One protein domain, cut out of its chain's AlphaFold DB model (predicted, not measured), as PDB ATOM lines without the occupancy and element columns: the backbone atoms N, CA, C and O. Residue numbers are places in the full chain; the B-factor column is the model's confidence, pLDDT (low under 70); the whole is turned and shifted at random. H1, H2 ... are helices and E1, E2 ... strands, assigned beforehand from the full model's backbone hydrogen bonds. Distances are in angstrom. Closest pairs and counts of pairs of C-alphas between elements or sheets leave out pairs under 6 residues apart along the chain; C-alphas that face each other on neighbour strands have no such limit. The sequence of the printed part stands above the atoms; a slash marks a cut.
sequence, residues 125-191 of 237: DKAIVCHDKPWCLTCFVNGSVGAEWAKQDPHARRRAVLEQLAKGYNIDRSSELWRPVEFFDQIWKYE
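AT A GLANCE: This is residues 125 to 191 of the 237 residues of the protein "Amino_oxidase domain-containing protein" of Aspergillus arachidicola (UniProt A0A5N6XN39). A three-stranded sheet has one face covered by helix H2, which crosses the strands, with short H1 at one end of that face; the other face has no named helix. Residues 169 to 181 form a long loop back to edge strand E3. The 67 printed residues run E1, E2, H1, H2, E3, class mixed, in two layers, helices on one sheet face; the antiparallel order is E2 E1 E3. The whole is compact, radius of gyration of the C-alphas 11.9 A, spanning 33 by 22 by 17 A.

IN THESE COORDINATES: Find C-alpha 125 at (49.716, 11.761, 30.104); E1 runs to 130, 16.6 A. Then come E2, 136 to 142, 19.3 A; H1, 143 to 150, 10.6 A; H2, 154 to 168, 21.2 A; and E3, 182 to 187, 16.8 A, ending at C-alpha (50.692, 14.948, 33.519).

HOW THE PARTS SIT: In hairpin E1 and E2, N 127 and O 139 are 2.8 A apart; between E1 and E3, N 128 and O 184 are 2.8 A apart, both within hydrogen-bond range. E2, H1, H2 and E3 make a split strand-helix-strand unit, E1 between its strands, with a right-handed crossover. H2 runs across the strands, 75 degrees to E1 on the local plane, height over the sheet 9.5 A. H1 is close to H2 but not clearly touching, closest C-alphas Trp 149 and Arg 157, 6.3 A. In H1 and H2 every O i to N i+4 pair is within hydrogen-bond range.

THE WHOLE: The farthest C-alphas, Ser 174 and Glu 191, are 36.2 A apart. The printed part has no cut, H2 to E3 is a long link, and no printed residue is under 70 in pLDDT.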
ATOM      1  N   ASP A 125      50.241  11.855  28.754       94.81
ATOM      2  CA  ASP A 125      49.716  11.761  30.104       94.81
ATOM      3  C   ASP A 125      49.318  10.322  30.407       94.81
ATOM      4  O   ASP A 125      48.901   9.562  29.527       94.81
ATOM      5  N   LYS A 126      49.477   9.923  31.667       95.62
ATOM      6  CA  LYS A 126      49.233   8.551  32.110       95.62
ATOM      7  C   LYS A 126      48.150   8.544  33.170       95.62
ATOM      8  O   LYS A 126      48.276   9.250  34.160       95.62
ATOM      9  N   ALA A 127      47.142   7.703  32.988       97.31
ATOM     10  CA  ALA A 127      46.144   7.385  33.997       97.31
ATOM     11  C   ALA A 127      46.272   5.911  34.400       97.31
ATOM     12  O   ALA A 127      46.484   5.046  33.551       97.31
ATOM     13  N   ILE A 128      46.149   5.614  35.689       96.56
ATOM     14  CA  ILE A 128      46.121   4.250  36.217       96.56
ATOM     15  C   ILE A 128      44.838   4.092  37.022       96.56
ATOM     16  O   ILE A 128      44.616   4.810  37.995       96.56
ATOM     17  N   VAL A 129      43.998   3.152  36.600       96.94
ATOM     18  CA  VAL A 129      42.727   2.821  37.246       96.94
ATOM     19  C   VAL A 129      42.903   1.496  37.973       96.94
ATOM     20  O   VAL A 129      43.103   0.471  37.321       96.94
ATOM     21  N   CYS A 130      42.852   1.518  39.300       96.00
ATOM     22  CA  CYS A 130      43.045   0.331  40.125       96.00
ATOM     23  C   CYS A 130      41.749  -0.093  40.811       96.00
ATOM     24  O   CYS A 130      40.999   0.728  41.345       96.00
ATOM     25  N   HIS A 131      41.520  -1.400  40.822       94.50
ATOM     26  CA  HIS A 131      40.362  -2.047  41.428       94.50
ATOM     27  C   HIS A 131      40.802  -2.905  42.611       94.50
ATOM     28  O   HIS A 131      41.991  -3.094  42.846       94.50
ATOM     29  N   ASP A 132      39.849  -3.468  43.348       91.69
ATOM     30  CA  ASP A 132      40.102  -4.419  44.444       91.69
ATOM     31  C   ASP A 132      40.572  -5.807  43.947       91.69
ATOM     32  O   ASP A 132      40.452  -6.824  44.634       91.69
ATOM     33  N   LYS A 133      41.104  -5.853  42.725       87.94
ATOM     34  CA  LYS A 133      41.530  -7.032  41.977       87.94
ATOM     35  C   LYS A 133      43.038  -6.969  41.736       87.94
ATOM     36  O   LYS A 133      43.620  -5.889  41.781       87.94
ATOM     37  N   PRO A 134      43.698  -8.097  41.412       87.69
ATOM     38  CA  PRO A 134      45.136  -8.124  41.127       87.69
ATOM     39  C   PRO A 134      45.479  -7.546  39.739       87.69
ATOM     40  O   PRO A 134      46.355  -8.057  39.044       87.69
ATOM     41  N   TRP A 135      44.766  -6.512  39.295       86.81
ATOM     42  CA  TRP A 135      45.001  -5.830  38.032       86.81
ATOM     43  C   TRP A 135      44.651  -4.343  38.144       86.81
ATOM     44  O   TRP A 135      43.764  -3.945  38.895       86.81
ATOM     45  N   CYS A 136      45.347  -3.529  37.351       92.62
ATOM     46  CA  CYS A 136      45.005  -2.133  37.108       92.62
ATOM     47  C   CYS A 136      45.042  -1.874  35.600       92.62
ATOM     48  O   CYS A 136      45.844  -2.469  34.872       92.62
ATOM     49  N   LEU A 137      44.211  -0.951  35.129       94.19
ATOM     50  CA  LEU A 137      44.246  -0.477  33.751       94.19
ATOM     51  C   LEU A 137      45.192   0.715  33.662       94.19
ATOM     52  O   LEU A 137      45.009   1.711  34.355       94.19
ATOM     53  N   THR A 138      46.203   0.613  32.803       93.88
ATOM     54  CA  THR A 138      47.053   1.751  32.442       93.88
ATOM     55  C   THR A 138      46.547   2.348  31.139       93.88
ATOM     56  O   THR A 138      46.468   1.662  30.122       93.88
ATOM     57  N   CYS A 139      46.223   3.631  31.169       95.06
ATOM     58  CA  CYS A 139      45.698   4.389  30.048       95.06
ATOM     59  C   CYS A 139      46.656   5.531  29.711       95.06
ATOM     60  O   CYS A 139      47.236   6.150  30.603       95.06
ATOM     61  N   PHE A 140      46.794   5.825  28.421       94.19
ATOM     62  CA  PHE A 140      47.604   6.936  27.936       94.19
ATOM     63  C   PHE A 140      46.722   7.924  27.181       94.19
ATOM     64  O   PHE A 140      45.960   7.516  26.300       94.19
ATOM     65  N   VAL A 141      46.842   9.207  27.508       94.06
ATOM     66  CA  VAL A 141      46.131  10.306  26.847       94.06
ATOM     67  C   VAL A 141      47.185  11.233  26.258       94.06
ATOM     68  O   VAL A 141      48.020  11.765  26.976       94.06
ATOM     69  N   ASN A 142      47.207  11.365  24.933       92.75
ATOM     70  CA  ASN A 142      48.371  11.891  24.221       92.75
ATOM     71  C   ASN A 142      47.984  12.973  23.211       92.75
ATOM     72  O   ASN A 142      46.828  13.045  22.787       92.75
ATOM     73  N   GLY A 143      48.971  13.760  22.779       91.12
ATOM     74  CA  GLY A 143      48.802  14.779  21.744       91.12
ATOM     75  C   GLY A 143      47.862  15.899  22.184       91.12
ATOM     76  O   GLY A 143      47.773  16.222  23.371       91.12
ATOM     77  N   SER A 144      47.132  16.470  21.233       92.56
ATOM     78  CA  SER A 144      46.145  17.531  21.464       92.56
ATOM     79  C   SER A 144      45.052  17.114  22.453       92.56
ATOM     80  O   SER A 144      44.677  17.893  23.327       92.56
ATOM     81  N   VAL A 145      44.595  15.860  22.386       93.31
ATOM     82  CA  VAL A 145      43.607  15.314  23.331       93.31
ATOM     83  C   VAL A 145      44.177  15.261  24.748       93.31
ATOM     84  O   VAL A 145      43.485  15.648  25.686       93.31
ATOM     85  N   GLY A 146      45.436  14.837  24.906       93.50
ATOM     86  CA  GLY A 146      46.149  14.893  26.190       93.50
ATOM     87  C   GLY A 146      46.270  16.325  26.708       93.50
ATOM     88  O   GLY A 146      45.917  16.604  27.848       93.50
ATOM     89  N   ALA A 147      46.643  17.265  25.838       93.94
ATOM     90  CA  ALA A 147      46.760  18.677  26.191       93.94
ATOM     91  C   ALA A 147      45.448  19.284  26.715       93.94
ATOM     92  O   ALA A 147      45.477  20.036  27.690       93.94
ATOM     93  N   GLU A 148      44.301  18.965  26.108       96.06
ATOM     94  CA  GLU A 148      42.997  19.427  26.605       96.06
ATOM     95  C   GLU A 148      42.545  18.669  27.854       96.06
ATOM     96  O   GLU A 148      41.991  19.269  28.777       96.06
ATOM     97  N   TRP A 149      42.805  17.364  27.921       96.62
ATOM     98  CA  TRP A 149      42.500  16.547  29.092       96.62
ATOM     99  C   TRP A 149      43.263  17.028  30.334       96.62
ATOM    100  O   TRP A 149      42.661  17.186  31.394       96.62
ATOM    101  N   ALA A 150      44.544  17.370  30.194       95.56
ATOM    102  CA  ALA A 150      45.403  17.867  31.270       95.56
ATOM    103  C   ALA A 150      44.899  19.166  31.928       95.56
ATOM    104  O   ALA A 150      45.175  19.401  33.104       95.56
ATOM    105  N   LYS A 151      44.140  20.000  31.201       96.06
ATOM    106  CA  LYS A 151      43.570  21.261  31.719       96.06
ATOM    107  C   LYS A 151      42.340  21.056  32.600       96.06
ATOM    108  O   LYS A 151      41.947  21.975  33.315       96.06
ATOM    109  N   GLN A 152      41.692  19.899  32.505       96.81
ATOM    110  CA  GLN A 152      40.484  19.611  33.269       96.81
ATOM    111  C   GLN A 152      40.819  19.390  34.744       96.81
ATOM    112  O   GLN A 152      41.941  19.008  35.087       96.81
ATOM    113  N   ASP A 153      39.838  19.576  35.627       96.69
ATOM    114  CA  ASP A 153      40.000  19.213  37.032       96.69
ATOM    115  C   ASP A 153      40.165  17.682  37.200       96.69
ATOM    116  O   ASP A 153      39.725  16.906  36.342       96.69
ATOM    117  N   PRO A 154      40.773  17.213  38.305       96.25
ATOM    118  CA  PRO A 154      41.047  15.788  38.502       96.25
ATOM    119  C   PRO A 154      39.815  14.870  38.408       96.25
ATOM    120  O   PRO A 154      39.917  13.740  37.922       96.25
ATOM    121  N   HIS A 155      38.630  15.327  38.827       96.44
ATOM    122  CA  HIS A 155      37.417  14.509  38.758       96.44
ATOM    123  C   HIS A 155      36.896  14.395  37.325       96.44
ATOM    124  O   HIS A 155      36.470  13.310  36.912       96.44
ATOM    125  N   ALA A 156      36.957  15.481  36.553       97.12
ATOM    126  CA  ALA A 156      36.630  15.465  35.133       97.12
ATOM    127  C   ALA A 156      37.566  14.536  34.345       97.12
ATOM    128  O   ALA A 156      37.076  13.696  33.585       97.12
ATOM    129  N   ARG A 157      38.878  14.593  34.614       97.56
ATOM    130  CA  ARG A 157      39.873  13.698  34.004       97.56
ATOM    131  C   ARG A 157      39.585  12.226  34.276       97.56
ATOM    132  O   ARG A 157      39.522  11.426  33.337       97.56
ATOM    133  N   ARG A 158      39.336  11.883  35.545       97.31
ATOM    134  CA  ARG A 158      38.935  10.532  35.969       97.31
ATOM    135  C   ARG A 158      37.669  10.070  35.256       97.31
ATOM    136  O   ARG A 158      37.630   8.958  34.733       97.31
ATOM    137  N   ARG A 159      36.630  10.908  35.223       96.81
ATOM    138  CA  ARG A 159      35.358  10.588  34.562       96.81
ATOM    139  C   ARG A 159      35.558  10.304  33.073       96.81
ATOM    140  O   ARG A 159      35.049   9.290  32.608       96.81
ATOM    141  N   ALA A 160      36.321  11.137  32.364       97.06
ATOM    142  CA  ALA A 160      36.577  10.966  30.935       97.06
ATOM    143  C   ALA A 160      37.239   9.611  30.623       97.06
ATOM    144  O   ALA A 160      36.808   8.903  29.712       97.06
ATOM    145  N   VAL A 161      38.234   9.210  31.426       97.38
ATOM    146  CA  VAL A 161      38.905   7.906  31.287       97.38
ATOM    147  C   VAL A 161      37.924   6.756  31.530       97.38
ATOM    148  O   VAL A 161      37.848   5.835  30.719       97.38
ATOM    149  N   LEU A 162      37.135   6.809  32.608       97.06
ATOM    150  CA  LEU A 162      36.158   5.759  32.922       97.06
ATOM    151  C   LEU A 162      35.054   5.652  31.860       97.06
ATOM    152  O   LEU A 162      34.676   4.546  31.486       97.06
ATOM    153  N   GLU A 163      34.566   6.776  31.336       96.81
ATOM    154  CA  GLU A 163      33.575   6.804  30.254       96.81
ATOM    155  C   GLU A 163      34.123   6.199  28.959       96.81
ATOM    156  O   GLU A 163      33.437   5.406  28.309       96.81
ATOM    157  N   GLN A 164      35.371   6.511  28.604       96.25
ATOM    158  CA  GLN A 164      36.013   5.943  27.424       96.25
ATOM    159  C   GLN A 164      36.268   4.441  27.574       96.25
ATOM    160  O   GLN A 164      36.016   3.689  26.631       96.25
ATOM    161  N   LEU A 165      36.711   3.989  28.750       96.50
ATOM    162  CA  LEU A 165      36.874   2.566  29.052       96.50
ATOM    163  C   LEU A 165      35.528   1.836  28.999       96.50
ATOM    164  O   LEU A 165      35.428   0.793  28.357       96.50
ATOM    165  N   ALA A 166      34.479   2.403  29.596       96.56
ATOM    166  CA  ALA A 166      33.154   1.794  29.597       96.56
ATOM    167  C   ALA A 166      32.606   1.630  28.176       96.56
ATOM    168  O   ALA A 166      32.093   0.570  27.820       96.56
ATOM    169  N   LYS A 167      32.792   2.654  27.338       96.62
ATOM    170  CA  LYS A 167      32.450   2.596  25.916       96.62
ATOM    171  C   LYS A 167      33.295   1.565  25.164       96.62
ATOM    172  O   LYS A 167      32.747   0.807  24.373       96.62
ATOM    173  N   GLY A 168      34.605   1.532  25.404       95.44
ATOM    174  CA  GLY A 168      35.541   0.635  24.719       95.44
ATOM    175  C   GLY A 168      35.294  -0.845  25.019       95.44
ATOM    176  O   GLY A 168      35.356  -1.668  24.112       95.44
ATOM    177  N   TYR A 169      34.956  -1.170  26.268       94.44
ATOM    178  CA  TYR A 169      34.614  -2.528  26.696       94.44
ATOM    179  C   TYR A 169      33.117  -2.853  26.584       94.44
ATOM    180  O   TYR A 169      32.723  -3.974  26.895       94.44
ATOM    181  N   ASN A 170      32.291  -1.904  26.130       95.94
ATOM    182  CA  ASN A 170      30.837  -2.031  26.032       95.94
ATOM    183  C   ASN A 170      30.174  -2.486  27.350       95.94
ATOM    184  O   ASN A 170      29.441  -3.473  27.391       95.94
ATOM    185  N   ILE A 171      30.459  -1.769  28.437       94.69
ATOM    186  CA  ILE A 171      29.956  -2.069  29.783       94.69
ATOM    187  C   ILE A 171      29.142  -0.910  30.359       94.69
ATOM    188  O   ILE A 171      29.410   0.264  30.102       94.69
ATOM    189  N   ASP A 172      28.145  -1.247  31.171       95.12
ATOM    190  CA  ASP A 172      27.251  -0.281  31.805       95.12
ATOM    191  C   ASP A 172      27.752   0.183  33.191       95.12
ATOM    192  O   ASP A 172      28.836  -0.183  33.653       95.12
ATOM    193  N   ARG A 173      26.947   1.019  33.864       94.25
ATOM    194  CA  ARG A 173      27.236   1.588  35.194       94.25
ATOM    195  C   ARG A 173      27.238   0.563  36.335       94.25
ATOM    196  O   ARG A 173      27.725   0.892  37.413       94.25
ATOM    197  N   SER A 174      26.723  -0.647  36.121       94.31
ATOM    198  CA  SER A 174      26.745  -1.723  37.121       94.31
ATOM    199  C   SER A 174      28.119  -2.401  37.225       94.31
ATOM    200  O   SER A 174      28.450  -2.980  38.265       94.31
ATOM    201  N   SER A 175      28.948  -2.278  36.181       93.50
ATOM    202  CA  SER A 175      30.296  -2.847  36.131       93.50
ATOM    203  C   SER A 175      31.210  -2.327  37.245       93.50
ATOM    204  O   SER A 175      31.137  -1.171  37.676       93.50
ATOM    205  N   GLU A 176      32.130  -3.182  37.695       92.00
ATOM    206  CA  GLU A 176      33.181  -2.825  38.651       92.00
ATOM    207  C   GLU A 176      34.100  -1.705  38.149       92.00
ATOM    208  O   GLU A 176      34.633  -0.967  38.973       92.00
ATOM    209  N   LEU A 177      34.197  -1.480  36.827       92.81
ATOM    210  CA  LEU A 177      34.965  -0.370  36.246       92.81
ATOM    211  C   LEU A 177      34.667   0.966  36.944       92.81
ATOM    212  O   LEU A 177      35.583   1.742  37.205       92.81
ATOM    213  N   TRP A 178      33.402   1.216  37.282       94.75
ATOM    214  CA  TRP A 178      32.940   2.470  37.884       94.75
ATOM    215  C   TRP A 178      33.251   2.618  39.373       94.75
ATOM    216  O   TRP A 178      33.015   3.684  39.941       94.75
ATOM    217  N   ARG A 179      33.795   1.575  40.000       94.44
ATOM    218  CA  ARG A 179      34.162   1.526  41.418       94.44
ATOM    219  C   ARG A 179      35.665   1.256  41.584       94.44
ATOM    220  O   ARG A 179      36.023   0.285  42.247       94.44
ATOM    221  N   PRO A 180      36.558   2.070  40.985       95.44
ATOM    222  CA  PRO A 180      37.977   1.892  41.226       95.44
ATOM    223  C   PRO A 180      38.286   2.278  42.674       95.44
ATOM    224  O   PRO A 180      37.771   3.279  43.184       95.44
ATOM    225  N   VAL A 181      39.133   1.475  43.310       96.19
ATOM    226  CA  VAL A 181      39.678   1.746  44.644       96.19
ATOM    227  C   VAL A 181      40.578   2.973  44.578       96.19
ATOM    228  O   VAL A 181      40.536   3.816  45.470       96.19
ATOM    229  N   GLU A 182      41.330   3.114  43.486       95.44
ATOM    230  CA  GLU A 182      42.253   4.225  43.304       95.44
ATOM    231  C   GLU A 182      42.356   4.657  41.839       95.44
ATOM    232  O   GLU A 182      42.164   3.870  40.907       95.44
ATOM    233  N   PHE A 183      42.634   5.943  41.643       96.56
ATOM    234  CA  PHE A 183      42.879   6.537  40.338       96.56
ATOM    235  C   PHE A 183      44.083   7.463  40.453       96.56
ATOM    236  O   PHE A 183      44.037   8.438  41.202       96.56
ATOM    237  N   PHE A 184      45.125   7.173  39.685       95.00
ATOM    238  CA  PHE A 184      46.307   8.018  39.581       95.00
ATOM    239  C   PHE A 184      46.343   8.658  38.207       95.00
ATOM    240  O   PHE A 184      46.125   7.967  37.211       95.00
ATOM    241  N   ASP A 185      46.693   9.937  38.137       95.56
ATOM    242  CA  ASP A 185      47.146  10.543  36.897       95.56
ATOM    243  C   ASP A 185      48.502  11.231  37.046       95.56
ATOM    244  O   ASP A 185      48.858  11.736  38.105       95.56
ATOM    245  N   GLN A 186      49.277  11.199  35.966       95.50
ATOM    246  CA  GLN A 186      50.533  11.920  35.829       95.50
ATOM    247  C   GLN A 186      50.501  12.701  34.522       95.50
ATOM    248  O   GLN A 186      50.432  12.110  33.438       95.50
ATOM    249  N   ILE A 187      50.600  14.023  34.645       95.25
ATOM    250  CA  ILE A 187      50.692  14.948  33.519       95.25
ATOM    251  C   ILE A 187      52.161  15.316  33.338       95.25
ATOM    252  O   ILE A 187      52.708  16.153  34.056       95.25
ATOM    253  N   TRP A 188      52.827  14.684  32.377       94.06
ATOM    254  CA  TRP A 188      54.275  14.844  32.197       94.06
ATOM    255  C   TRP A 188      54.659  16.224  31.674       94.06
ATOM    256  O   TRP A 188      55.786  16.674  31.879       94.06
ATOM    257  N   LYS A 189      53.722  16.925  31.027       91.56
ATOM    258  CA  LYS A 189      53.965  18.274  30.513       91.56
ATOM    259  C   LYS A 189      54.346  19.267  31.610       91.56
ATOM    260  O   LYS A 189      55.102  20.198  31.340       91.56
ATOM    261  N   TYR A 190      53.818  19.078  32.816       91.81
ATOM    262  CA  TYR A 190      53.983  20.011  33.931       91.81
ATOM    263  C   TYR A 190      55.135  19.639  34.873       91.81
ATOM    264  O   TYR A 190      55.457  20.410  35.774       91.81
ATOM    265  N   GLU A 191      55.807  18.509  34.636       92.75
ATOM    266  CA  GLU A 191      57.012  18.128  35.375       92.75
ATOM    267  C   GLU A 191      58.168  19.074  35.046       92.75
ATOM    268  O   GLU A 191      58.652  19.103  33.915       92.75
TER     269      GLU A 191